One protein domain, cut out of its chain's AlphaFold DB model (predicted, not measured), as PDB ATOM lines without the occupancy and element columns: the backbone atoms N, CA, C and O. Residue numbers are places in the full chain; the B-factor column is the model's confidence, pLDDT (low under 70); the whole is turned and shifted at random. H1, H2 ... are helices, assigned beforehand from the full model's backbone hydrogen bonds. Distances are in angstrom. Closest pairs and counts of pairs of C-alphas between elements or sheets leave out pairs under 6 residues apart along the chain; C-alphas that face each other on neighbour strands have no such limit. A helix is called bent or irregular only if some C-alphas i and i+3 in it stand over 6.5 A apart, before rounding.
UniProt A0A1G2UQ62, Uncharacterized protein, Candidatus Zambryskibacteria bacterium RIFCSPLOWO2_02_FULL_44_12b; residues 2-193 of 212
ATOM      1  N   ILE A   2     125.682  96.048 245.707       69.88
ATOM      2  CA  ILE A   2     124.990  96.280 244.411       69.88
ATOM      3  C   ILE A   2     124.871  97.774 244.030       69.88
ATOM      4  O   ILE A   2     125.170  98.155 242.902       69.88
ATOM      5  N   LYS A   3     124.512  98.652 244.980       77.12
ATOM      6  CA  LYS A   3     124.390 100.105 244.733       77.12
ATOM      7  C   LYS A   3     125.726 100.767 244.369       77.12
ATOM      8  O   LYS A   3     125.754 101.636 243.506       77.12
ATOM      9  N   ALA A   4     126.823 100.346 245.002       74.56
ATOM     10  CA  ALA A   4     128.161 100.880 244.734       74.56
ATOM     11  C   ALA A   4     128.679 100.430 243.360       74.56
ATOM     12  O   ALA A   4     129.216 101.239 242.609       74.56
ATOM     13  N   MET A   5     128.429  99.166 243.007       78.56
ATOM     14  CA  MET A   5     128.783  98.609 241.704       78.56
ATOM     15  C   MET A   5     128.051  99.334 240.563       78.56
ATOM     16  O   MET A   5     128.685  99.758 239.603       78.56
ATOM     17  N   ASN A   6     126.747  99.594 240.708       87.94
ATOM     18  CA  ASN A   6     125.972 100.349 239.716       87.94
ATOM     19  C   ASN A   6     126.486 101.795 239.538       87.94
ATOM     20  O   ASN A   6     126.629 102.291 238.424       87.94
ATOM     21  N   GLN A   7     126.833 102.468 240.638       88.00
ATOM     22  CA  GLN A   7     127.369 103.834 240.604       88.00
ATOM     23  C   GLN A   7     128.714 103.936 239.873       88.00
ATOM     24  O   GLN A   7     128.952 104.909 239.160       88.00
ATOM     25  N   PHE A   8     129.584 102.936 240.025       90.88
ATOM     26  CA  PHE A   8     130.849 102.882 239.293       90.88
ATOM     27  C   PHE A   8     130.619 102.773 237.780       90.88
ATOM     28  O   PHE A   8     131.147 103.589 237.025       90.88
ATOM     29  N   PHE A   9     129.760 101.845 237.344       94.00
ATOM     30  CA  PHE A   9     129.440 101.675 235.923       94.00
ATOM     31  C   PHE A   9     128.831 102.935 235.298       94.00
ATOM     32  O   PHE A   9     129.250 103.333 234.214       94.00
ATOM     33  N   ILE A  10     127.908 103.608 235.996       92.75
ATOM     34  CA  ILE A  10     127.314 104.870 235.525       92.75
ATOM     35  C   ILE A  10     128.391 105.945 235.340       92.75
ATOM     36  O   ILE A  10     128.405 106.630 234.319       92.75
ATOM     37  N   LYS A  11     129.320 106.088 236.293       92.69
ATOM     38  CA  LYS A  11     130.420 107.058 236.187       92.69
ATOM     39  C   LYS A  11     131.330 106.759 235.001       92.69
ATOM     40  O   LYS A  11     131.612 107.670 234.228       92.69
ATOM     41  N   CYS A  12     131.755 105.506 234.838       94.81
ATOM     42  CA  CYS A  12     132.566 105.094 233.692       94.81
ATOM     43  C   CYS A  12     131.849 105.398 232.376       94.81
ATOM     44  O   CYS A  12     132.438 106.013 231.497       94.81
ATOM     45  N   PHE A  13     130.560 105.062 232.279       96.25
ATOM     46  CA  PHE A  13     129.752 105.348 231.099       96.25
ATOM     47  C   PHE A  13     129.675 106.849 230.788       96.25
ATOM     48  O   PHE A  13     129.922 107.246 229.654       96.25
ATOM     49  N   LEU A  14     129.390 107.697 231.784       94.62
ATOM     50  CA  LEU A  14     129.318 109.153 231.603       94.62
ATOM     51  C   LEU A  14     130.655 109.753 231.159       94.62
ATOM     52  O   LEU A  14     130.688 110.637 230.300       94.62
ATOM     53  N   ILE A  15     131.756 109.267 231.735       93.94
ATOM     54  CA  ILE A  15     133.108 109.690 231.372       93.94
ATOM     55  C   ILE A  15     133.404 109.280 229.928       93.94
ATOM     56  O   ILE A  15     133.737 110.141 229.116       93.94
ATOM     57  N   SER A  16     133.215 108.005 229.579       96.44
ATOM     58  CA  SER A  16     133.421 107.499 228.219       96.44
ATOM     59  C   SER A  16     132.555 108.233 227.200       96.44
ATOM     60  O   SER A  16     133.063 108.644 226.164       96.44
ATOM     61  N   PHE A  17     131.277 108.470 227.505       96.69
ATOM     62  CA  PHE A  17     130.379 109.246 226.652       96.69
ATOM     63  C   PHE A  17     130.899 110.668 226.426       96.69
ATOM     64  O   PHE A  17     130.951 111.121 225.288       96.69
ATOM     65  N   SER A  18     131.334 111.356 227.485       94.50
ATOM     66  CA  SER A  18     131.862 112.723 227.381       94.50
ATOM     67  C   SER A  18     133.151 112.775 226.554       94.50
ATOM     68  O   SER A  18     133.310 113.659 225.714       94.50
ATOM     69  N   PHE A  19     134.050 111.803 226.743       96.25
ATOM     70  CA  PHE A  19     135.267 111.681 225.941       96.25
ATOM     71  C   PHE A  19     134.965 111.373 224.478       96.25
ATOM     72  O   PHE A  19     135.572 111.982 223.607       96.25
ATOM     73  N   LEU A  20     134.022 110.476 224.189       97.31
ATOM     74  CA  LEU A  20     133.629 110.159 222.815       97.31
ATOM     75  C   LEU A  20     132.927 111.341 222.140       97.31
ATOM     76  O   LEU A  20     133.206 111.628 220.979       97.31
ATOM     77  N   ALA A  21     132.077 112.064 222.872       96.62
ATOM     78  CA  ALA A  21     131.330 113.203 222.355       96.62
ATOM     79  C   ALA A  21     132.226 114.332 221.826       96.62
ATOM     80  O   ALA A  21     131.875 114.984 220.842       96.62
ATOM     81  N   VAL A  22     133.370 114.561 222.474       97.44
ATOM     82  CA  VAL A  22     134.355 115.579 222.073       97.44
ATOM     83  C   VAL A  22     135.451 114.964 221.199       97.44
ATOM     84  O   VAL A  22     135.819 115.509 220.161       97.44
ATOM     85  N   GLY A  23     135.959 113.804 221.608       97.88
ATOM     86  CA  GLY A  23     137.109 113.137 221.011       97.88
ATOM     87  C   GLY A  23     136.843 112.587 219.617       97.88
ATOM     88  O   GLY A  23     137.722 112.698 218.773       97.88
ATOM     89  N   TYR A  24     135.649 112.051 219.335       97.75
ATOM     90  CA  TYR A  24     135.344 111.553 217.991       97.75
ATOM     91  C   TYR A  24     135.291 112.690 216.954       97.75
ATOM     92  O   TYR A  24     136.016 112.598 215.965       97.75
ATOM     93  N   PRO A  25     134.537 113.792 217.161       97.44
ATOM     94  CA  PRO A  25     134.579 114.942 216.256       97.44
ATOM     95  C   PRO A  25     135.980 115.514 216.035       97.44
ATOM     96  O   PRO A  25     136.350 115.810 214.902       97.44
ATOM     97  N   LEU A  26     136.770 115.630 217.106       97.00
ATOM     98  CA  LEU A  26     138.158 116.071 217.001       97.00
ATOM     99  C   LEU A  26     138.989 115.110 216.162       97.00
ATOM    100  O   LEU A  26     139.678 115.544 215.248       97.00
ATOM    101  N   TRP A  27     138.915 113.812 216.448       96.88
ATOM    102  CA  TRP A  27     139.634 112.794 215.693       96.88
ATOM    103  C   TRP A  27     139.307 112.878 214.202       96.88
ATOM    104  O   TRP A  27     140.221 112.874 213.382       96.88
ATOM    105  N   VAL A  28     138.024 113.031 213.849       95.50
ATOM    106  CA  VAL A  28     137.576 113.152 212.453       95.50
ATOM    107  C   VAL A  28     138.271 114.300 211.715       95.50
ATOM    108  O   VAL A  28     138.612 114.114 210.557       95.50
ATOM    109  N   VAL A  29     138.555 115.429 212.364       93.81
ATOM    110  CA  VAL A  29     139.282 116.545 211.726       93.81
ATOM    111  C   VAL A  29     140.797 116.387 211.813       93.81
ATOM    112  O   VAL A  29     141.520 116.658 210.862       93.81
ATOM    113  N   LEU A  30     141.314 115.920 212.946       94.38
ATOM    114  CA  LEU A  30     142.757 115.877 213.173       94.38
ATOM    115  C   LEU A  30     143.467 114.741 212.421       94.38
ATOM    116  O   LEU A  30     144.671 114.841 212.182       94.38
ATOM    117  N   HIS A  31     142.755 113.670 212.049       94.25
ATOM    118  CA  HIS A  31     143.338 112.563 211.281       94.25
ATOM    119  C   HIS A  31     143.415 112.833 209.770       94.25
ATOM    120  O   HIS A  31     144.119 112.110 209.070       94.25
ATOM    121  N   THR A  32     142.703 113.845 209.256       90.44
ATOM    122  CA  THR A  32     142.700 114.196 207.824       90.44
ATOM    123  C   THR A  32     143.732 115.259 207.462       90.44
ATOM    124  O   THR A  32     143.965 115.502 206.279       90.44
ATOM    125  N   VAL A  33     144.348 115.907 208.455       91.88
ATOM    126  CA  VAL A  33     145.323 116.980 208.241       91.88
ATOM    127  C   VAL A  33     146.759 116.469 208.307       91.88
ATOM    128  O   VAL A  33     147.109 115.605 209.110       91.88
ATOM    129  N   ASN A  34     147.624 117.062 207.485       90.44
ATOM    130  CA  ASN A  34     149.062 116.835 207.561       90.44
ATOM    131  C   ASN A  34     149.669 117.763 208.616       90.44
ATOM    132  O   ASN A  34     149.553 118.987 208.528       90.44
ATOM    133  N   TRP A  35     150.328 117.177 209.612       92.25
ATOM    134  CA  TRP A  35     150.947 117.922 210.704       92.25
ATOM    135  C   TRP A  35     152.355 118.377 210.333       92.25
ATOM    136  O   TRP A  35     153.254 117.562 210.132       92.25
ATOM    137  N   ALA A  36     152.550 119.692 210.287       91.69
ATOM    138  CA  ALA A  36     153.846 120.322 210.102       91.69
ATOM    139  C   ALA A  36     153.950 121.570 210.990       91.69
ATOM    140  O   ALA A  36     152.971 122.288 211.186       91.69
ATOM    141  N   LEU A  37     155.146 121.845 211.522       90.69
ATOM    142  CA  LEU A  37     155.439 123.046 212.318       90.69
ATOM    143  C   LEU A  37     155.719 124.250 211.404       90.69
ATOM    144  O   LEU A  37     156.800 124.831 211.426       90.69
ATOM    145  N   ASN A  38     154.761 124.586 210.543       91.31
ATOM    146  CA  ASN A  38     154.857 125.697 209.597       91.31
ATOM    147  C   ASN A  38     153.522 126.468 209.535       91.31
ATOM    148  O   ASN A  38     152.697 126.363 210.444       91.31
ATOM    149  N   ALA A  39     153.301 127.248 208.473       83.94
ATOM    150  CA  ALA A  39     152.083 128.039 208.289       83.94
ATOM    151  C   ALA A  39     150.776 127.216 208.355       83.94
ATOM    152  O   ALA A  39     149.745 127.765 208.731       83.94
ATOM    153  N   THR A  40     150.808 125.906 208.070       91.56
ATOM    154  CA  THR A  40     149.622 125.033 208.142       91.56
ATOM    155  C   THR A  40     149.229 124.662 209.572       91.56
ATOM    156  O   THR A  40     148.153 124.119 209.796       91.56
ATOM    157  N   LEU A  41     150.079 124.937 210.570       93.81
ATOM    158  CA  LEU A  41     149.755 124.635 211.965       93.81
ATOM    159  C   LEU A  41     148.540 125.440 212.442       93.81
ATOM    160  O   LEU A  41     147.665 124.893 213.110       93.81
ATOM    161  N   LEU A  42     148.473 126.729 212.090       94.38
ATOM    162  CA  LEU A  42     147.374 127.607 212.498       94.38
ATOM    163  C   LEU A  42     146.052 127.178 211.856       94.38
ATOM    164  O   LEU A  42     145.056 127.050 212.569       94.38
ATOM    165  N   SER A  43     146.068 126.882 210.555       92.62
ATOM    166  CA  SER A  43     144.882 126.451 209.814       92.62
ATOM    167  C   SER A  43     144.375 125.077 210.261       92.62
ATOM    168  O   SER A  43     143.170 124.856 210.281       92.62
ATOM    169  N   ASN A  44     145.261 124.179 210.710       94.44
ATOM    170  CA  ASN A  44     144.870 122.890 211.292       94.44
ATOM    171  C   ASN A  44     144.278 123.030 212.709       94.44
ATOM    172  O   ASN A  44     143.348 122.311 213.076       94.44
ATOM    173  N   LEU A  45     144.808 123.945 213.530       96.12
ATOM    174  CA  LEU A  45     144.326 124.173 214.899       96.12
ATOM    175  C   LEU A  45     143.029 124.990 214.942       96.12
ATOM    176  O   LEU A  45     142.197 124.770 215.825       96.12
ATOM    177  N   PHE A  46     142.842 125.912 213.995       95.81
ATOM    178  CA  PHE A  46     141.656 126.756 213.867       95.81
ATOM    179  C   PHE A  46     140.328 125.975 213.995       95.81
ATOM    180  O   PHE A  46     139.559 126.278 214.920       95.81
ATOM    181  N   PRO A  47     140.037 124.954 213.163       95.69
ATOM    182  CA  PRO A  47     138.787 124.203 213.252       95.69
ATOM    183  C   PRO A  47     138.710 123.352 214.525       95.69
ATOM    184  O   PRO A  47     137.630 123.210 215.100       95.69
ATOM    185  N   ALA A  48     139.843 122.852 215.033       96.81
ATOM    186  CA  ALA A  48     139.881 122.018 216.234       96.81
ATOM    187  C   ALA A  48     139.342 122.756 217.473       96.81
ATOM    188  O   ALA A  48     138.517 122.210 218.208       96.81
ATOM    189  N   PHE A  49     139.730 124.021 217.677       98.12
ATOM    190  CA  PHE A  49     139.188 124.831 218.775       98.12
ATOM    191  C   PHE A  49     137.694 125.126 218.606       98.12
ATOM    192  O   PHE A  49     136.947 125.077 219.585       98.12
ATOM    193  N   GLY A  50     137.233 125.368 217.374       97.38
ATOM    194  CA  GLY A  50     135.806 125.533 217.084       97.38
ATOM    195  C   GLY A  50     134.998 124.282 217.454       97.38
ATOM    196  O   GLY A  50     133.956 124.380 218.106       97.38
ATOM    197  N   ILE A  51     135.521 123.099 217.120       97.50
ATOM    198  CA  ILE A  51     134.910 121.805 217.446       97.50
ATOM    199  C   ILE A  51     134.867 121.571 218.955       97.50
ATOM    200  O   ILE A  51     133.812 121.230 219.491       97.50
ATOM    201  N   VAL A  52     135.978 121.786 219.664       98.44
ATOM    202  CA  VAL A  52     136.024 121.658 221.131       98.44
ATOM    203  C   VAL A  52     134.999 122.572 221.794       98.44
ATOM    204  O   VAL A  52     134.216 122.113 222.626       98.44
ATOM    205  N   ALA A  53     134.969 123.851 221.413       98.31
ATOM    206  CA  ALA A  53     134.028 124.813 221.975       98.31
ATOM    207  C   ALA A  53     132.576 124.365 221.760       98.31
ATOM    208  O   ALA A  53     131.795 124.312 222.710       98.31
ATOM    209  N   PHE A  54     132.221 124.011 220.523       98.19
ATOM    210  CA  PHE A  54     130.855 123.641 220.168       98.19
ATOM    211  C   PHE A  54     130.390 122.361 220.872       98.19
ATOM    212  O   PHE A  54     129.306 122.327 221.451       98.19
ATOM    213  N   THR A  55     131.213 121.310 220.857       98.31
ATOM    214  CA  THR A  55     130.875 120.019 221.480       98.31
ATOM    215  C   THR A  55     130.737 120.124 222.999       98.31
ATOM    216  O   THR A  55     129.827 119.530 223.580       98.31
ATOM    217  N   LEU A  56     131.572 120.931 223.660       98.44
ATOM    218  CA  LEU A  56     131.436 121.204 225.090       98.44
ATOM    219  C   LEU A  56     130.199 122.057 225.412       98.44
ATOM    220  O   LEU A  56     129.510 121.766 226.390       98.44
ATOM    221  N   LEU A  57     129.872 123.063 224.590       98.19
ATOM    222  CA  LEU A  57     128.621 123.824 224.721       98.19
ATOM    223  C   LEU A  57     127.391 122.916 224.560       98.19
ATOM    224  O   LEU A  57     126.443 123.011 225.341       98.19
ATOM    225  N   TRP A  58     127.432 121.981 223.609       98.38
ATOM    226  CA  TRP A  58     126.405 120.951 223.459       98.38
ATOM    227  C   TRP A  58     126.292 120.072 224.711       98.38
ATOM    228  O   TRP A  58     125.191 119.899 225.241       98.38
ATOM    229  N   LEU A  59     127.417 119.584 225.248       98.06
ATOM    230  CA  LEU A  59     127.427 118.819 226.497       98.06
ATOM    231  C   LEU A  59     126.815 119.617 227.652       98.06
ATOM    232  O   LEU A  59     126.060 119.041 228.432       98.06
ATOM    233  N   HIS A  60     127.082 120.923 227.764       97.38
ATOM    234  CA  HIS A  60     126.458 121.794 228.772       97.38
ATOM    235  C   HIS A  60     124.945 121.876 228.597       97.38
ATOM    236  O   HIS A  60     124.213 121.731 229.579       97.38
ATOM    237  N   ALA A  61     124.467 122.054 227.363       96.69
ATOM    238  CA  ALA A  61     123.042 122.134 227.062       96.69
ATOM    239  C   ALA A  61     122.300 120.845 227.458       96.69
ATOM    240  O   ALA A  61     121.299 120.904 228.176       96.69
ATOM    241  N   ILE A  62     122.819 119.676 227.064       97.44
ATOM    242  CA  ILE A  62     122.241 118.376 227.440       97.44
ATOM    243  C   ILE A  62     122.348 118.151 228.951       97.44
ATOM    244  O   ILE A  62     121.378 117.762 229.604       97.44
ATOM    245  N   SER A  63     123.504 118.450 229.540       96.12
ATOM    246  CA  SER A  63     123.743 118.282 230.975       96.12
ATOM    247  C   SER A  63     122.813 119.139 231.835       96.12
ATOM    248  O   SER A  63     122.405 118.701 232.907       96.12
ATOM    249  N   GLY A  64     122.411 120.324 231.365       94.12
ATOM    250  CA  GLY A  64     121.442 121.183 232.050       94.12
ATOM    251  C   GLY A  64     120.049 120.555 232.191       94.12
ATOM    252  O   GLY A  64     119.375 120.743 233.210       94.12
ATOM    253  N   VAL A  65     119.627 119.742 231.215       95.94
ATOM    254  CA  VAL A  65     118.365 118.979 231.276       95.94
ATOM    255  C   VAL A  65     118.426 117.928 232.384       95.94
ATOM    256  O   VAL A  65     117.481 117.784 233.163       95.94
ATOM    257  N   PHE A  66     119.559 117.231 232.483       96.06
ATOM    258  CA  PHE A  66     119.773 116.119 233.411       96.06
ATOM    259  C   PHE A  66     120.451 116.522 234.726       96.06
ATOM    260  O   PHE A  66     120.779 115.649 235.530       96.06
ATOM    261  N   GLU A  67     120.632 117.820 234.986       95.06
ATOM    262  CA  GLU A  67     121.397 118.340 236.125       95.06
ATOM    263  C   GLU A  67     121.020 117.680 237.471       95.06
ATOM    264  O   GLU A  67     121.928 117.201 238.157       95.06
ATOM    265  N   PRO A  68     119.732 117.564 237.875       94.56
ATOM    266  CA  PRO A  68     119.387 116.975 239.172       94.56
ATOM    267  C   PRO A  68     119.810 115.509 239.321       94.56
ATOM    268  O   PRO A  68     120.059 115.046 240.434       94.56
ATOM    269  N   TRP A  69     119.864 114.768 238.210       95.62
ATOM    270  CA  TRP A  69     120.325 113.383 238.185       95.62
ATOM    271  C   TRP A  69     121.853 113.316 238.137       95.62
ATOM    272  O   TRP A  69     122.445 112.598 238.944       95.62
ATOM    273  N   LEU A  70     122.492 114.115 237.274       95.56
ATOM    274  CA  LEU A  70     123.948 114.169 237.121       95.56
ATOM    275  C   LEU A  70     124.655 114.595 238.409       95.56
ATOM    276  O   LEU A  70     125.651 113.976 238.773       95.56
ATOM    277  N   ARG A  71     124.104 115.556 239.161       95.94
ATOM    278  CA  ARG A  71     124.634 115.974 240.475       95.94
ATOM    279  C   ARG A  71     124.723 114.840 241.499       95.94
ATOM    280  O   ARG A  71     125.489 114.936 242.448       95.94
ATOM    281  N   ARG A  72     123.948 113.764 241.328       94.62
ATOM    282  CA  ARG A  72     124.022 112.568 242.188       94.62
ATOM    283  C   ARG A  72     125.114 111.594 241.747       94.62
ATOM    284  O   ARG A  72     125.485 110.732 242.534       94.62
ATOM    285  N   GLN A  73     125.586 111.704 240.504       94.25
ATOM    286  CA  GLN A  73     126.571 110.797 239.914       94.25
ATOM    287  C   GLN A  73     127.975 111.411 239.882       94.25
ATOM    288  O   GLN A  73     128.951 110.690 240.063       94.25
ATOM    289  N   ILE A  74     128.096 112.719 239.645       94.56
ATOM    290  CA  ILE A  74     129.372 113.412 239.434       94.56
ATOM    291  C   ILE A  74     129.418 114.754 240.171       94.56
ATOM    292  O   ILE A  74     128.384 115.330 240.510       94.56
ATOM    293  N   ASP A  75     130.631 115.279 240.355       95.69
ATOM    294  CA  ASP A  75     130.841 116.673 240.749       95.69
ATOM    295  C   ASP A  75     130.510 117.593 239.562       95.69
ATOM    296  O   ASP A  75     131.356 117.928 238.726       95.69
ATOM    297  N   PHE A  76     129.225 117.924 239.453       95.38
ATOM    298  CA  PHE A  76     128.675 118.694 238.344       95.38
ATOM    299  C   PHE A  76     129.240 120.116 238.285       95.38
ATOM    300  O   PHE A  76     129.495 120.630 237.198       95.38
ATOM    301  N   ASP A  77     129.469 120.749 239.439       94.94
ATOM    302  CA  ASP A  77     129.974 122.122 239.489       94.94
ATOM    303  C   ASP A  77     131.434 122.181 239.034       94.94
ATOM    304  O   ASP A  77     131.794 123.069 238.259       94.94
ATOM    305  N   LYS A  78     132.259 121.198 239.426       96.38
ATOM    306  CA  LYS A  78     133.621 121.055 238.898       96.38
ATOM    307  C   LYS A  78     133.619 120.768 237.400       96.38
ATOM    308  O   LYS A  78     134.390 121.397 236.677       96.38
ATOM    309  N   PHE A  79     132.752 119.867 236.929       96.12
ATOM    310  CA  PHE A  79     132.595 119.581 235.499       96.12
ATOM    311  C   PHE A  79     132.294 120.859 234.713       96.12
ATOM    312  O   PHE A  79     133.068 121.208 233.820       96.12
ATOM    313  N   VAL A  80     131.239 121.595 235.085       95.38
ATOM    314  CA  VAL A  80     130.851 122.855 234.431       95.38
ATOM    315  C   VAL A  80     131.969 123.887 234.539       95.38
ATOM    316  O   VAL A  80     132.274 124.551 233.557       95.38
ATOM    317  N   HIS A  81     132.618 124.025 235.698       95.38
ATOM    318  CA  HIS A  81     133.693 124.998 235.876       95.38
ATOM    319  C   HIS A  81     134.877 124.744 234.934       95.38
ATOM    320  O   HIS A  81     135.279 125.661 234.220       95.38
ATOM    321  N   VAL A  82     135.404 123.515 234.917       96.88
ATOM    322  CA  VAL A  82     136.560 123.141 234.089       96.88
ATOM    323  C   VAL A  82     136.219 123.261 232.609       96.88
ATOM    324  O   VAL A  82     136.956 123.880 231.847       96.88
ATOM    325  N   THR A  83     135.082 122.715 232.190       97.50
ATOM    326  CA  THR A  83     134.706 122.729 230.773       97.50
ATOM    327  C   THR A  83     134.295 124.119 230.285       97.50
ATOM    328  O   THR A  83     134.628 124.449 229.154       97.50
ATOM    329  N   SER A  84     133.696 124.988 231.117       96.56
ATOM    330  CA  SER A  84     133.504 126.411 230.769       96.56
ATOM    331  C   SER A  84     134.829 127.128 230.518       96.56
ATOM    332  O   SER A  84     134.910 127.921 229.589       96.56
ATOM    333  N   LEU A  85     135.880 126.840 231.296       97.31
ATOM    334  CA  LEU A  85     137.199 127.436 231.063       97.31
ATOM    335  C   LEU A  85     137.790 126.984 229.718       97.31
ATOM    336  O   LEU A  85     138.339 127.800 228.982       97.31
ATOM    337  N   ILE A  86     137.633 125.701 229.379       98.19
ATOM    338  CA  ILE A  86     138.064 125.156 228.083       98.19
ATOM    339  C   ILE A  86     137.264 125.788 226.938       98.19
ATOM    340  O   ILE A  86     137.857 126.172 225.929       98.19
ATOM    341  N   ILE A  87     135.942 125.942 227.093       98.31
ATOM    342  CA  ILE A  87     135.090 126.645 226.123       98.31
ATOM    343  C   ILE A  87     135.597 128.075 225.934       98.31
ATOM    344  O   ILE A  87     135.850 128.456 224.798       98.31
ATOM    345  N   LEU A  88     135.801 128.835 227.016       98.00
ATOM    346  CA  LEU A  88     136.266 130.223 226.961       98.00
ATOM    347  C   LEU A  88     137.598 130.346 226.210       98.00
ATOM    348  O   LEU A  88     137.725 131.160 225.296       98.00
ATOM    349  N   ALA A  89     138.578 129.509 226.556       98.25
ATOM    350  CA  ALA A  89     139.857 129.477 225.856       98.25
ATOM    351  C   ALA A  89     139.664 129.166 224.363       98.25
ATOM    352  O   ALA A  89     140.230 129.844 223.510       98.25
ATOM    353  N   SER A  90     138.810 128.195 224.041       98.44
ATOM    354  CA  SER A  90     138.561 127.761 222.666       98.44
ATOM    355  C   SER A  90     137.836 128.819 221.827       98.44
ATOM    356  O   SER A  90     138.233 129.054 220.689       98.44
ATOM    357  N   ILE A  91     136.827 129.511 222.372       97.81
ATOM    358  CA  ILE A  91     136.112 130.581 221.653       97.81
ATOM    359  C   ILE A  91     136.966 131.840 221.468       97.81
ATOM    360  O   ILE A  91     136.671 132.631 220.580       97.81
ATOM    361  N   ILE A  92     138.002 132.051 222.285       98.25
ATOM    362  CA  ILE A  92     138.984 133.125 222.079       98.25
ATOM    363  C   ILE A  92     140.004 132.698 221.024       98.25
ATOM    364  O   ILE A  92     140.248 133.436 220.070       98.25
ATOM    365  N   LEU A  93     140.580 131.502 221.175       98.31
ATOM    366  CA  LEU A  93     141.626 131.002 220.285       98.31
ATOM    367  C   LEU A  93     141.116 130.787 218.861       98.31
ATOM    368  O   LEU A  93     141.813 131.150 217.925       98.31
ATOM    369  N   HIS A  94     139.901 130.275 218.674       97.31
ATOM    370  CA  HIS A  94     139.338 130.005 217.351       97.31
ATOM    371  C   HIS A  94     139.368 131.230 216.403       97.31
ATOM    372  O   HIS A  94     140.096 131.191 215.413       97.31
ATOM    373  N   PRO A  95     138.683 132.356 216.678       96.56
ATOM    374  CA  PRO A  95     138.751 133.528 215.804       96.56
ATOM    375  C   PRO A  95     140.138 134.185 215.796       96.56
ATOM    376  O   PRO A  95     140.523 134.764 214.784       96.56
ATOM    377  N   LEU A  96     140.907 134.095 216.890       97.50
ATOM    378  CA  LEU A  96     142.256 134.661 216.947       97.50
ATOM    379  C   LEU A  96     143.213 133.948 215.984       97.50
ATOM    380  O   LEU A  96     143.971 134.618 215.290       97.50
ATOM    381  N   LEU A  97     143.159 132.617 215.905       97.06
ATOM    382  CA  LEU A  97     143.979 131.832 214.979       97.06
ATOM    383  C   LEU A  97     143.681 132.209 213.524       97.06
ATOM    384  O   LEU A  97     144.616 132.461 212.769       97.06
ATOM    385  N   LEU A  98     142.399 132.357 213.167       95.44
ATOM    386  CA  LEU A  98     141.991 132.819 211.836       95.44
ATOM    387  C   LEU A  98     142.469 134.248 211.545       95.44
ATOM    388  O   LEU A  98     142.907 134.559 210.435       95.44
ATOM    389  N   LEU A  99     142.399 135.144 212.534       96.12
ATOM    390  CA  LEU A  99     142.908 136.507 212.382       96.12
ATOM    391  C   LEU A  99     144.419 136.512 212.160       96.12
ATOM    392  O   LEU A  99     144.885 137.192 211.255       96.12
ATOM    393  N   VAL A 100     145.187 135.737 212.924       96.38
ATOM    394  CA  VAL A 100     146.641 135.636 212.735       96.38
ATOM    395  C   VAL A 100     146.969 135.069 211.351       96.38
ATOM    396  O   VAL A 100     147.780 135.658 210.638       96.38
ATOM    397  N   GLU A 101     146.297 133.993 210.933       93.94
ATOM    398  CA  GLU A 101     146.475 133.372 209.613       93.94
ATOM    399  C   GLU A 101     146.204 134.356 208.462       93.94
ATOM    400  O   GLU A 101     146.924 134.391 207.465       93.94
ATOM    401  N   THR A 102     145.201 135.222 208.615       94.62
ATOM    402  CA  THR A 102     144.831 136.219 207.597       94.62
ATOM    403  C   THR A 102     145.632 137.523 207.677       94.62
ATOM    404  O   THR A 102     145.414 138.428 206.860       94.62
ATOM    405  N   GLY A 103     146.571 137.641 208.623       95.25
ATOM    406  CA  GLY A 103     147.336 138.866 208.870       95.25
ATOM    407  C   GLY A 103     146.471 140.001 209.425       95.25
ATOM    408  O   GLY A 103     146.617 141.148 209.011       95.25
ATOM    409  N   PHE A 104     145.527 139.668 210.308       95.88
ATOM    410  CA  PHE A 104     144.541 140.556 210.937       95.88
ATOM    411  C   PHE A 104     143.635 141.302 209.942       95.88
ATOM    412  O   PHE A 104     143.086 142.364 210.242       95.88
ATOM    413  N   SER A 105     143.441 140.743 208.745       96.50
ATOM    414  CA  SER A 105     142.641 141.365 207.691       96.50
ATOM    415  C   SER A 105     141.199 140.859 207.698       96.50
ATOM    416  O   SER A 105     140.870 139.858 207.059       96.50
ATOM    417  N   PHE A 106     140.304 141.598 208.359       94.06
ATOM    418  CA  PHE A 106     138.865 141.301 208.346       94.06
ATOM    419  C   PHE A 106     138.291 141.258 206.927       94.06
ATOM    420  O   PHE A 106     137.502 140.371 206.614       94.06
ATOM    421  N   SER A 107     138.732 142.150 206.036       96.06
ATOM    422  CA  SER A 107     138.267 142.174 204.645       96.06
ATOM    423  C   SER A 107     138.504 140.841 203.933       96.06
ATOM    424  O   SER A 107     137.616 140.375 203.228       96.06
ATOM    425  N   LYS A 108     139.648 140.175 204.159       95.25
ATOM    426  CA  LYS A 108     139.921 138.851 203.569       95.25
ATOM    427  C   LYS A 108     138.931 137.789 204.052       95.25
ATOM    428  O   LYS A 108     138.492 136.971 203.252       95.25
ATOM    429  N   ILE A 109     138.543 137.832 205.327       94.50
ATOM    430  CA  ILE A 109     137.563 136.899 205.902       94.50
ATOM    431  C   ILE A 109     136.189 137.106 205.245       94.50
ATOM    432  O   ILE A 109     135.581 136.147 204.779       94.50
ATOM    433  N   PHE A 110     135.724 138.355 205.142       95.75
ATOM    434  CA  PHE A 110     134.426 138.685 204.534       95.75
ATOM    435  C   PHE A 110     134.368 138.474 203.015       95.75
ATOM    436  O   PHE A 110     133.278 138.330 202.471       95.75
ATOM    437  N   LEU A 111     135.515 138.447 202.332       95.12
ATOM    438  CA  LEU A 111     135.593 138.098 200.912       95.12
ATOM    439  C   LEU A 111     135.504 136.587 200.672       95.12
ATOM    440  O   LEU A 111     135.013 136.173 199.627       95.12
ATOM    441  N   HIS A 112     136.001 135.771 201.608       90.75
ATOM    442  CA  HIS A 112     136.080 134.319 201.435       90.75
ATOM    443  C   HIS A 112     134.845 133.574 201.954       90.75
ATOM    444  O   HIS A 112     134.502 132.517 201.432       90.75
ATOM    445  N   TYR A 113     134.164 134.121 202.963       93.44
ATOM    446  CA  TYR A 113     133.009 133.487 203.594       93.44
ATOM    447  C   TYR A 113     131.750 134.346 203.486       93.44
ATOM    448  O   TYR A 113     131.805 135.574 203.440       93.44
ATOM    449  N   GLU A 114     130.585 133.701 203.515       95.31
ATOM    450  CA  GLU A 114     129.310 134.414 203.499       95.31
ATOM    451  C   GLU A 114     129.151 135.319 204.733       95.31
ATOM    452  O   GLU A 114     129.067 134.855 205.876       95.31
ATOM    453  N   ALA A 115     129.015 136.626 204.483       96.31
ATOM    454  CA  ALA A 115     128.949 137.663 205.512       96.31
ATOM    455  C   ALA A 115     127.909 137.383 206.607       96.31
ATOM    456  O   ALA A 115     128.166 137.628 207.786       96.31
ATOM    457  N   LYS A 116     126.743 136.832 206.242       97.88
ATOM    458  CA  LYS A 116     125.656 136.547 207.192       97.88
ATOM    459  C   LYS A 116     126.089 135.582 208.305       97.88
ATOM    460  O   LYS A 116     125.777 135.812 209.471       97.88
ATOM    461  N   TYR A 117     126.863 134.547 207.976       97.56
ATOM    462  CA  TYR A 117     127.322 133.566 208.958       97.56
ATOM    463  C   TYR A 117     128.546 134.053 209.736       97.56
ATOM    464  O   TYR A 117     128.722 133.652 210.886       97.56
ATOM    465  N   ILE A 118     129.358 134.957 209.175       97.19
ATOM    466  CA  ILE A 118     130.389 135.671 209.947       97.19
ATOM    467  C   ILE A 118     129.722 136.526 211.031       97.19
ATOM    468  O   ILE A 118     130.124 136.479 212.192       97.19
ATOM    469  N   TRP A 119     128.656 137.256 210.687       98.19
ATOM    470  CA  TRP A 119     127.901 138.040 211.665       98.19
ATOM    471  C   TRP A 119     127.291 137.172 212.768       98.19
ATOM    472  O   TRP A 119     127.338 137.563 213.934       98.19
ATOM    473  N   PHE A 120     126.791 135.975 212.441       98.31
ATOM    474  CA  PHE A 120     126.347 135.015 213.459       98.31
ATOM    475  C   PHE A 120     127.474 134.616 214.413       98.31
ATOM    476  O   PHE A 120     127.232 134.552 215.617       98.31
ATOM    477  N   ALA A 121     128.698 134.409 213.916       97.38
ATOM    478  CA  ALA A 121     129.860 134.159 214.769       97.38
ATOM    479  C   ALA A 121     130.171 135.347 215.680       97.38
ATOM    480  O   ALA A 121     130.312 135.153 216.883       97.38
ATOM    481  N   ILE A 122     130.249 136.563 215.135       98.00
ATOM    482  CA  ILE A 122     130.594 137.767 215.907       98.00
ATOM    483  C   ILE A 122     129.567 138.000 217.018       98.00
ATOM    484  O   ILE A 122     129.927 138.129 218.188       98.00
ATOM    485  N   ILE A 123     128.278 138.010 216.669       98.56
ATOM    486  CA  ILE A 123     127.195 138.202 217.639       98.56
ATOM    487  C   ILE A 123     127.194 137.045 218.641       98.56
ATOM    488  O   ILE A 123     127.188 137.281 219.847       98.56
ATOM    489  N   GLY A 124     127.257 135.801 218.159       98.25
ATOM    490  CA  GLY A 124     127.286 134.608 218.999       98.25
ATOM    491  C   GLY A 124     128.430 134.629 220.012       98.25
ATOM    492  O   GLY A 124     128.206 134.344 221.185       98.25
ATOM    493  N   TRP A 125     129.622 135.051 219.593       98.19
ATOM    494  CA  TRP A 125     130.802 135.189 220.444       98.19
ATOM    495  C   TRP A 125     130.586 136.189 221.583       98.19
ATOM    496  O   TRP A 125     130.806 135.846 222.747       98.19
ATOM    497  N   PHE A 126     130.070 137.388 221.284       98.38
ATOM    498  CA  PHE A 126     129.751 138.376 222.320       98.38
ATOM    499  C   PHE A 126     128.709 137.844 223.307       98.38
ATOM    500  O   PHE A 126     128.887 137.988 224.517       98.38
ATOM    501  N   LEU A 127     127.649 137.190 222.814       98.31
ATOM    502  CA  LEU A 127     126.609 136.612 223.668       98.31
ATOM    503  C   LEU A 127     127.150 135.472 224.542       98.31
ATOM    504  O   LEU A 127     126.789 135.392 225.716       98.31
ATOM    505  N   LEU A 128     128.036 134.621 224.020       97.94
ATOM    506  CA  LEU A 128     128.671 133.550 224.791       97.94
ATOM    507  C   LEU A 128     129.536 134.114 225.924       97.94
ATOM    508  O   LEU A 128     129.373 133.692 227.066       97.94
ATOM    509  N   ILE A 129     130.361 135.128 225.650       96.62
ATOM    510  CA  ILE A 129     131.227 135.759 226.659       96.62
ATOM    511  C   ILE A 129     130.438 136.411 227.797       96.62
ATOM    512  O   ILE A 129     130.933 136.483 228.928       96.62
ATOM    513  N   THR A 130     129.189 136.832 227.560       96.00
ATOM    514  CA  THR A 130     128.343 137.345 228.652       96.00
ATOM    515  C   THR A 130     128.164 136.336 229.787       96.00
ATOM    516  O   THR A 130     128.007 136.754 230.935       96.00
ATOM    517  N   TYR A 131     128.231 135.028 229.506       95.50
ATOM    518  CA  TYR A 131     128.173 133.991 230.532       95.50
ATOM    519  C   TYR A 131     129.380 134.052 231.466       95.50
ATOM    520  O   TYR A 131     129.203 134.133 232.683       95.50
ATOM    521  N   ASP A 132     130.596 134.056 230.920       94.38
ATOM    522  CA  ASP A 132     131.827 134.055 231.714       94.38
ATOM    523  C   ASP A 132     132.014 135.372 232.472       94.38
ATOM    524  O   ASP A 132     132.296 135.359 233.675       94.38
ATOM    525  N   ILE A 133     131.736 136.509 231.823       95.06
ATOM    526  CA  ILE A 133     131.697 137.817 232.494       95.06
ATOM    527  C   ILE A 133     130.652 137.795 233.615       95.06
ATOM    528  O   ILE A 133     130.942 138.149 234.758       95.06
ATOM    529  N   GLY A 134     129.438 137.328 233.315       94.31
ATOM    530  CA  GLY A 134     128.352 137.230 234.281       94.31
ATOM    531  C   GLY A 134     128.693 136.330 235.466       94.31
ATOM    532  O   GLY A 134     128.310 136.639 236.593       94.31
ATOM    533  N   LYS A 135     129.439 135.242 235.242       93.00
ATOM    534  CA  LYS A 135     129.901 134.313 236.280       93.00
ATOM    535  C   LYS A 135     130.873 134.995 237.240       93.00
ATOM    536  O   LYS A 135     130.688 134.883 238.449       93.00
ATOM    537  N   VAL A 136     131.854 135.741 236.725       93.94
ATOM    538  CA  VAL A 136     132.803 136.526 237.542       93.94
ATOM    539  C   VAL A 136     132.080 137.626 238.324       93.94
ATOM    540  O   VAL A 136     132.351 137.853 239.506       93.94
ATOM    541  N   LEU A 137     131.111 138.283 237.689       95.69
ATOM    542  CA  LEU A 137     130.338 139.370 238.288       95.69
ATOM    543  C   LEU A 137     129.151 138.885 239.136       95.69
ATOM    544  O   LEU A 137     128.461 139.700 239.746       95.69
ATOM    545  N   LYS A 138     128.930 137.570 239.257       91.94
ATOM    546  CA  LYS A 138     127.803 136.985 240.003       91.94
ATOM    547  C   LYS A 138     127.811 137.334 241.494       91.94
ATOM    548  O   LYS A 138     126.763 137.277 242.132       91.94
ATOM    549  N   LYS A 139     128.966 137.739 242.038       92.88
ATOM    550  CA  LYS A 139     129.095 138.284 243.401       92.88
ATOM    551  C   LYS A 139     128.297 139.578 243.616       92.88
ATOM    552  O   LYS A 139     127.990 139.919 244.751       92.88
ATOM    553  N   TYR A 140     127.950 140.292 242.544       95.00
ATOM    554  CA  TYR A 140     127.136 141.500 242.598       95.00
ATOM    555  C   TYR A 140     125.647 141.172 242.410       95.00
ATOM    556  O   TYR A 140     125.262 140.437 241.496       95.00
ATOM    557  N   ASN A 141     124.793 141.793 243.231       93.31
ATOM    558  CA  ASN A 141     123.345 141.540 243.275       93.31
ATOM    559  C   ASN A 141     122.631 141.681 241.922       93.31
ATOM    560  O   ASN A 141     121.645 140.993 241.661       93.31
ATOM    561  N   PHE A 142     123.117 142.567 241.047       94.50
ATOM    562  CA  PHE A 142     122.538 142.747 239.718       94.50
ATOM    563  C   PHE A 142     122.646 141.474 238.864       94.50
ATOM    564  O   PHE A 142     121.648 141.040 238.283       94.50
ATOM    565  N   PHE A 143     123.827 140.854 238.814       93.44
ATOM    566  CA  PHE A 143     124.090 139.679 237.980       93.44
ATOM    567  C   PHE A 143     123.472 138.414 238.572       93.44
ATOM    568  O   PHE A 143     122.935 137.595 237.829       93.44
ATOM    569  N   SER A 144     123.469 138.273 239.902       92.75
ATOM    570  CA  SER A 144     122.799 137.147 240.559       92.75
ATOM    571  C   SER A 144     121.285 137.166 240.315       92.75
ATOM    572  O   SER A 144     120.715 136.141 239.937       92.75
ATOM    573  N   ARG A 145     120.636 138.338 240.418       94.56
ATOM    574  CA  ARG A 145     119.196 138.515 240.147       94.56
ATOM    575  C   ARG A 145     118.829 138.227 238.689       94.56
ATOM    576  O   ARG A 145     117.754 137.699 238.416       94.56
ATOM    577  N   HIS A 146     119.714 138.562 237.754       94.81
ATOM    578  CA  HIS A 146     119.482 138.400 236.316       94.81
ATOM    579  C   HIS A 146     120.142 137.155 235.714       94.81
ATOM    580  O   HIS A 146     120.165 137.019 234.492       94.81
ATOM    581  N   TRP A 147     120.611 136.215 236.539       94.00
ATOM    582  CA  TRP A 147     121.355 135.036 236.086       94.00
ATOM    583  C   TRP A 147     120.627 134.248 234.991       94.00
ATOM    584  O   TRP A 147     121.213 133.913 233.967       94.00
ATOM    585  N   ASN A 148     119.314 134.047 235.134       91.75
ATOM    586  CA  ASN A 148     118.517 133.351 234.120       91.75
ATOM    587  C   ASN A 148     118.493 134.078 232.766       91.75
ATOM    588  O   ASN A 148     118.425 133.422 231.733       91.75
ATOM    589  N   LYS A 149     118.550 135.417 232.748       94.06
ATOM    590  CA  LYS A 149     118.626 136.183 231.494       94.06
ATOM    591  C   LYS A 149     119.985 135.983 230.824       94.06
ATOM    592  O   LYS A 149     120.022 135.778 229.620       94.06
ATOM    593  N   ILE A 150     121.069 135.973 231.603       95.25
ATOM    594  CA  ILE A 150     122.430 135.706 231.109       95.25
ATOM    595  C   ILE A 150     122.509 134.306 230.492       95.25
ATOM    596  O   ILE A 150     123.030 134.147 229.393       95.25
ATOM    597  N   LEU A 151     121.921 133.305 231.152       93.81
ATOM    598  CA  LEU A 151     121.847 131.944 230.622       93.81
ATOM    599  C   LEU A 151     121.094 131.878 229.282       93.81
ATOM    600  O   LEU A 151     121.567 131.239 228.345       93.81
ATOM    601  N   VAL A 152     119.954 132.570 229.160       94.56
ATOM    602  CA  VAL A 152     119.200 132.646 227.895       94.56
ATOM    603  C   VAL A 152     120.017 133.342 226.807       94.56
ATOM    604  O   VAL A 152     120.101 132.824 225.699       94.56
ATOM    605  N   VAL A 153     120.654 134.472 227.119       96.69
ATOM    606  CA  VAL A 153     121.514 135.215 226.185       96.69
ATOM    607  C   VAL A 153     122.652 134.334 225.666       96.69
ATOM    608  O   VAL A 153     122.833 134.215 224.457       96.69
ATOM    609  N   SER A 154     123.360 133.647 226.562       96.81
ATOM    610  CA  SER A 154     124.418 132.702 226.197       96.81
ATOM    611  C   SER A 154     123.887 131.536 225.355       96.81
ATOM    612  O   SER A 154     124.511 131.150 224.370       96.81
ATOM    613  N   THR A 155     122.686 131.035 225.663       96.12
ATOM    614  CA  THR A 155     122.035 129.978 224.873       96.12
ATOM    615  C   THR A 155     121.712 130.450 223.453       96.12
ATOM    616  O   THR A 155     121.953 129.716 222.500       96.12
ATOM    617  N   VAL A 156     121.233 131.686 223.275       97.31
ATOM    618  CA  VAL A 156     121.064 132.284 221.938       97.31
ATOM    619  C   VAL A 156     122.410 132.375 221.221       97.31
ATOM    620  O   VAL A 156     122.495 132.017 220.048       97.31
ATOM    621  N   GLY A 157     123.470 132.775 221.931       98.12
ATOM    622  CA  GLY A 157     124.834 132.769 221.406       98.12
ATOM    623  C   GLY A 157     125.257 131.397 220.877       98.12
ATOM    624  O   GLY A 157     125.732 131.297 219.751       98.12
ATOM    625  N   PHE A 158     124.995 130.335 221.639       98.12
ATOM    626  CA  PHE A 158     125.261 128.957 221.223       98.12
ATOM    627  C   PHE A 158     124.464 128.532 219.975       98.12
ATOM    628  O   PHE A 158     125.008 127.892 219.078       98.12
ATOM    629  N   ILE A 159     123.189 128.916 219.858       97.56
ATOM    630  CA  ILE A 159     122.398 128.615 218.652       97.56
ATOM    631  C   ILE A 159     122.925 129.377 217.425       97.56
ATOM    632  O   ILE A 159     122.975 128.822 216.328       97.56
ATOM    633  N   LEU A 160     123.375 130.623 217.585       98.19
ATOM    634  CA  LEU A 160     124.016 131.357 216.490       98.19
ATOM    635  C   LEU A 160     125.333 130.698 216.062       98.19
ATOM    636  O   LEU A 160     125.577 130.564 214.862       98.19
ATOM    637  N   THR A 161     126.154 130.228 217.008       97.50
ATOM    638  CA  THR A 161     127.396 129.515 216.671       97.50
ATOM    639  C   THR A 161     127.140 128.148 216.035       97.50
ATOM    640  O   THR A 161     127.917 127.722 215.177       97.50
ATOM    641  N   PHE A 162     126.023 127.485 216.356       97.88
ATOM    642  CA  PHE A 162     125.562 126.308 215.616       97.88
ATOM    643  C   PHE A 162     125.342 126.628 214.134       97.88
ATOM    644  O   PHE A 162     125.940 125.982 213.275       97.88
ATOM    645  N   PHE A 163     124.546 127.653 213.813       97.81
ATOM    646  CA  PHE A 163     124.301 128.020 212.415       97.81
ATOM    647  C   PHE A 163     125.556 128.539 211.713       97.81
ATOM    648  O   PHE A 163     125.766 128.223 210.546       97.81
ATOM    649  N   HIS A 164     126.405 129.292 212.410       97.06
ATOM    650  CA  HIS A 164     127.710 129.697 211.893       97.06
ATOM    651  C   HIS A 164     128.554 128.479 211.486       97.06
ATOM    652  O   HIS A 164     128.971 128.378 210.334       97.06
ATOM    653  N   SER A 165     128.757 127.533 212.409       96.25
ATOM    654  CA  SER A 165     129.605 126.362 212.162       96.25
ATOM    655  C   SER A 165     129.033 125.458 211.072       96.25
ATOM    656  O   SER A 165     129.764 125.084 210.161       96.25
ATOM    657  N   LEU A 166     127.726 125.179 211.084       96.56
ATOM    658  CA  LEU A 166     127.096 124.303 210.092       96.56
ATOM    659  C   LEU A 166     127.259 124.812 208.648       96.56
ATOM    660  O   LEU A 166     127.335 124.007 207.725       96.56
ATOM    661  N   ASN A 167     127.313 126.132 208.446       96.69
ATOM    662  CA  ASN A 167     127.384 126.718 207.106       96.69
ATOM    663  C   ASN A 167     128.797 127.129 206.673       96.69
ATOM    664  O   ASN A 167     129.059 127.137 205.476       96.69
ATOM    665  N   LEU A 168     129.697 127.480 207.601       94.81
ATOM    666  CA  LEU A 168     131.065 127.897 207.254       94.81
ATOM    667  C   LEU A 168     132.133 126.837 207.532       94.81
ATOM    668  O   LEU A 168     133.206 126.899 206.940       94.81
ATOM    669  N   GLY A 169     131.873 125.870 208.412       91.81
ATOM    670  CA  GLY A 169     132.834 124.813 208.712       91.81
ATOM    671  C   GLY A 169     132.997 123.892 207.510       91.81
ATOM    672  O   GLY A 169     132.079 123.132 207.202       91.81
ATOM    673  N   SER A 170     134.150 123.937 206.842       89.44
ATOM    674  CA  SER A 170     134.463 123.083 205.687       89.44
ATOM    675  C   SER A 170     134.270 121.599 206.008       89.44
ATOM    676  O   SER A 170     133.624 120.878 205.248       89.44
ATOM    677  N   ASP A 171     134.711 121.174 207.193       89.81
ATOM    678  CA  ASP A 171     134.599 119.791 207.675       89.81
ATOM    679  C   ASP A 171     133.148 119.366 207.960       89.81
ATOM    680  O   ASP A 171     132.845 118.183 208.109       89.81
ATOM    681  N   LEU A 172     132.227 120.332 208.034       93.06
ATOM    682  CA  LEU A 172     130.805 120.132 208.321       93.06
ATOM    683  C   LEU A 172     129.942 120.116 207.061       93.06
ATOM    684  O   LEU A 172     128.733 119.894 207.150       93.06
ATOM    685  N   GLN A 173     130.539 120.313 205.884       94.94
ATOM    686  CA  GLN A 173     129.788 120.327 204.632       94.94
ATOM    687  C   GLN A 173     129.422 118.921 204.147       94.94
ATOM    688  O   GLN A 173     128.431 118.766 203.434       94.94
ATOM    689  N   ALA A 174     130.125 117.875 204.580       93.38
ATOM    690  CA  ALA A 174     129.810 116.492 204.227       93.38
ATOM    691  C   ALA A 174     130.318 115.497 205.285       93.38
ATOM    692  O   ALA A 174     130.958 115.869 206.266       93.38
ATOM    693  N   GLY A 175     130.028 114.210 205.078       94.31
ATOM    694  CA  GLY A 175     130.607 113.125 205.869       94.31
ATOM    695  C   GLY A 175     130.025 112.962 207.282       94.31
ATOM    696  O   GLY A 175     128.975 113.524 207.607       94.31
ATOM    697  N   PRO A 176     130.683 112.156 208.135       95.88
ATOM    698  CA  PRO A 176     130.164 111.797 209.455       95.88
ATOM    699  C   PRO A 176     130.053 112.998 210.399       95.88
ATOM    700  O   PRO A 176     129.135 113.049 211.221       95.88
ATOM    701  N   LEU A 177     130.942 113.989 210.263       95.75
ATOM    702  CA  LEU A 177     130.943 115.162 211.130       95.75
ATOM    703  C   LEU A 177     129.682 116.010 210.934       95.75
ATOM    704  O   LEU A 177     129.093 116.442 211.922       95.75
ATOM    705  N   ARG A 178     129.197 116.152 209.690       96.81
ATOM    706  CA  ARG A 178     127.923 116.824 209.390       96.81
ATOM    707  C   ARG A 178     126.746 116.158 210.101       96.81
ATOM    708  O   ARG A 178     125.943 116.844 210.732       96.81
ATOM    709  N   THR A 179     126.650 114.829 210.036       97.38
ATOM    710  CA  THR A 179     125.577 114.064 210.695       97.38
ATOM    711  C   THR A 179     125.597 114.264 212.208       97.38
ATOM    712  O   THR A 179     124.555 114.521 212.814       97.38
ATOM    713  N   ILE A 180     126.782 114.214 212.819       97.06
ATOM    714  CA  ILE A 180     126.947 114.454 214.257       97.06
ATOM    715  C   ILE A 180     126.582 115.890 214.618       97.06
ATOM    716  O   ILE A 180     125.896 116.105 215.613       97.06
ATOM    717  N   TRP A 181     126.971 116.868 213.799       97.81
ATOM    718  CA  TRP A 181     126.620 118.267 214.031       97.81
ATOM    719  C   TRP A 181     125.117 118.499 214.004       97.81
ATOM    720  O   TRP A 181     124.590 119.199 214.866       97.81
ATOM    721  N   ILE A 182     124.411 117.884 213.051       97.81
ATOM    722  CA  ILE A 182     122.948 117.943 212.985       97.81
ATOM    723  C   ILE A 182     122.343 117.303 214.237       97.81
ATOM    724  O   ILE A 182     121.476 117.907 214.867       97.81
ATOM    725  N   PHE A 183     122.826 116.125 214.645       98.12
ATOM    726  CA  PHE A 183     122.378 115.475 215.877       98.12
ATOM    727  C   PHE A 183     122.603 116.367 217.112       98.12
ATOM    728  O   PHE A 183     121.682 116.557 217.913       98.12
ATOM    729  N   TYR A 184     123.782 116.976 217.246       98.19
ATOM    730  CA  TYR A 184     124.095 117.904 218.334       98.19
ATOM    731  C   TYR A 184     123.209 119.148 218.303       98.19
ATOM    732  O   TYR A 184     122.625 119.503 219.322       98.19
ATOM    733  N   GLY A 185     123.031 119.771 217.141       97.50
ATOM    734  CA  GLY A 185     122.168 120.939 216.979       97.50
ATOM    735  C   GLY A 185     120.713 120.655 217.346       97.50
ATOM    736  O   GLY A 185     120.128 121.370 218.158       97.50
ATOM    737  N   VAL A 186     120.133 119.574 216.813       98.00
ATOM    738  CA  VAL A 186     118.741 119.187 217.098       98.00
ATOM    739  C   VAL A 186     118.551 118.911 218.588       98.00
ATOM    740  O   VAL A 186     117.635 119.450 219.208       98.00
ATOM    741  N   THR A 187     119.431 118.113 219.193       98.06
ATOM    742  CA  THR A 187     119.314 117.780 220.620       98.06
ATOM    743  C   THR A 187     119.569 118.987 221.527       98.06
ATOM    744  O   THR A 187     118.880 119.130 222.536       98.06
ATOM    745  N   ALA A 188     120.461 119.912 221.154       97.06
ATOM    746  CA  ALA A 188     120.647 121.190 221.846       97.06
ATOM    747  C   ALA A 188     119.403 122.089 221.784       97.06
ATOM    748  O   ALA A 188     119.021 122.686 222.796       97.06
ATOM    749  N   ILE A 189     118.754 122.183 220.620       96.56
ATOM    750  CA  ILE A 189     117.513 122.949 220.451       96.56
ATOM    751  C   ILE A 189     116.409 122.343 221.323       96.56
ATOM    752  O   ILE A 189     115.764 123.065 222.085       96.56
ATOM    753  N   LEU A 190     116.234 121.019 221.293       97.44
ATOM    754  CA  LEU A 190     115.263 120.324 222.146       97.44
ATOM    755  C   LEU A 190     115.557 120.535 223.639       97.44
ATOM    756  O   LEU A 190     114.647 120.850 224.407       97.44
ATOM    757  N   ALA A 191     116.823 120.435 224.051       96.06
ATOM    758  CA  ALA A 191     117.248 120.699 225.424       96.06
ATOM    759  C   ALA A 191     116.966 122.146 225.855       96.06
ATOM    760  O   ALA A 191     116.520 122.387 226.981       96.06
ATOM    761  N   THR A 192     117.164 123.105 224.951       94.06
ATOM    762  CA  THR A 192     116.863 124.524 225.163       94.06
ATOM    763  C   THR A 192     115.362 124.751 225.346       94.06
ATOM    764  O   THR A 192     114.947 125.360 226.337       94.06
ATOM    765  N   ILE A 193     114.537 124.210 224.443       94.75
ATOM    766  CA  ILE A 193     113.068 124.295 224.511       94.75
ATOM    767  C   ILE A 193     112.557 123.673 225.813       94.75
ATOM    768  O   ILE A 193     111.740 124.273 226.515       94.75
TER     769      ILE A 193
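This is residues 2 to 193 of the 212 residues of an uncharacterized protein of Candidatus Zambryskibacteria bacterium RIFCSPLOWO2_02_FULL_44_12b (UniProt A0A1G2UQ62). The longest helix, H1, runs along one side of a five-helix bundle, H2, H4, H6, H8 and H9, with H2 in the middle; H1 meets H2 with residues 18 to 30 alone. The bundle is up and down, each helix running against the one before it in the chain, but its helices are partly aligned and partly crossed. Short H3 lies near one end of H4 and short H5 near the other, while H7 makes a corner with H6, far from the middle. The printed part has 192 residues, with nine named helices, H1 to H9 in chain order, and no named strand: all helix. It is compact, with a radius of gyration of the C-alphas of 17.8 A and spans of 57 by 42 by 30 A.

H1, residues 2 to 30, has a kink of 29 degrees near residue 23. It forms a hairpin with the hub H2, residues 40 to 65, at a shallow tilt of 33 degrees, only just short of steep; the closest C-alphas, of Val 22 and Thr 55, are 5.7 A apart. H2 touches H4, residues 76 to 101, at Ala 53 and Ile 87, 4.7 A between C-alphas. H4 touches H6, residues 115 to 139, at a steep tilt of 39 degrees, the C-alphas of Ile 91 and Trp 125 closest at 7.1 A. H6 touches H8, residues 147 to 168, with Gly 124 and Gly 157 closest, 3.9 A between C-alphas. H8 and H9, residues 175 to 193, form a hairpin at a shallow tilt of 23 degrees; their closest C-alphas, of Phe 162 and Gly 185, are 6.5 A apart. H1 and H4 are apart. Every O i to N i+4 pair is within hydrogen-bond range in H5, residues 106 to 112, H7, residues 141 to 145, and H8; the counts are 24 of 25 in H1, 18 of 22 in H2, 21 of 22 in H4, 18 of 21 in H6 and 14 of 15 in H9, and H3, residues 67 to 70, is too short for such a pair.

H1 begins at C-alpha 2, (124.990, 96.280, 244.411), and is 40.9 A long. H2 measures 39.4 A, H4 36.8 A, H6 37.9 A, H8 31.2 A and H9 27.9 A, ending at C-alpha 193, (113.068, 124.295, 224.511). H6 is irregular, with C-alphas 136 and 139 7.2 A apart; H2 is only just so, with C-alphas 44 and 47 6.52 A apart.

The C-alphas of Ile 2 and Ser 107 are farthest apart, at 62.2 A. The printed part has no cut, and no link is long. Its mean pLDDT is 95.2; only residue 2 is under 70.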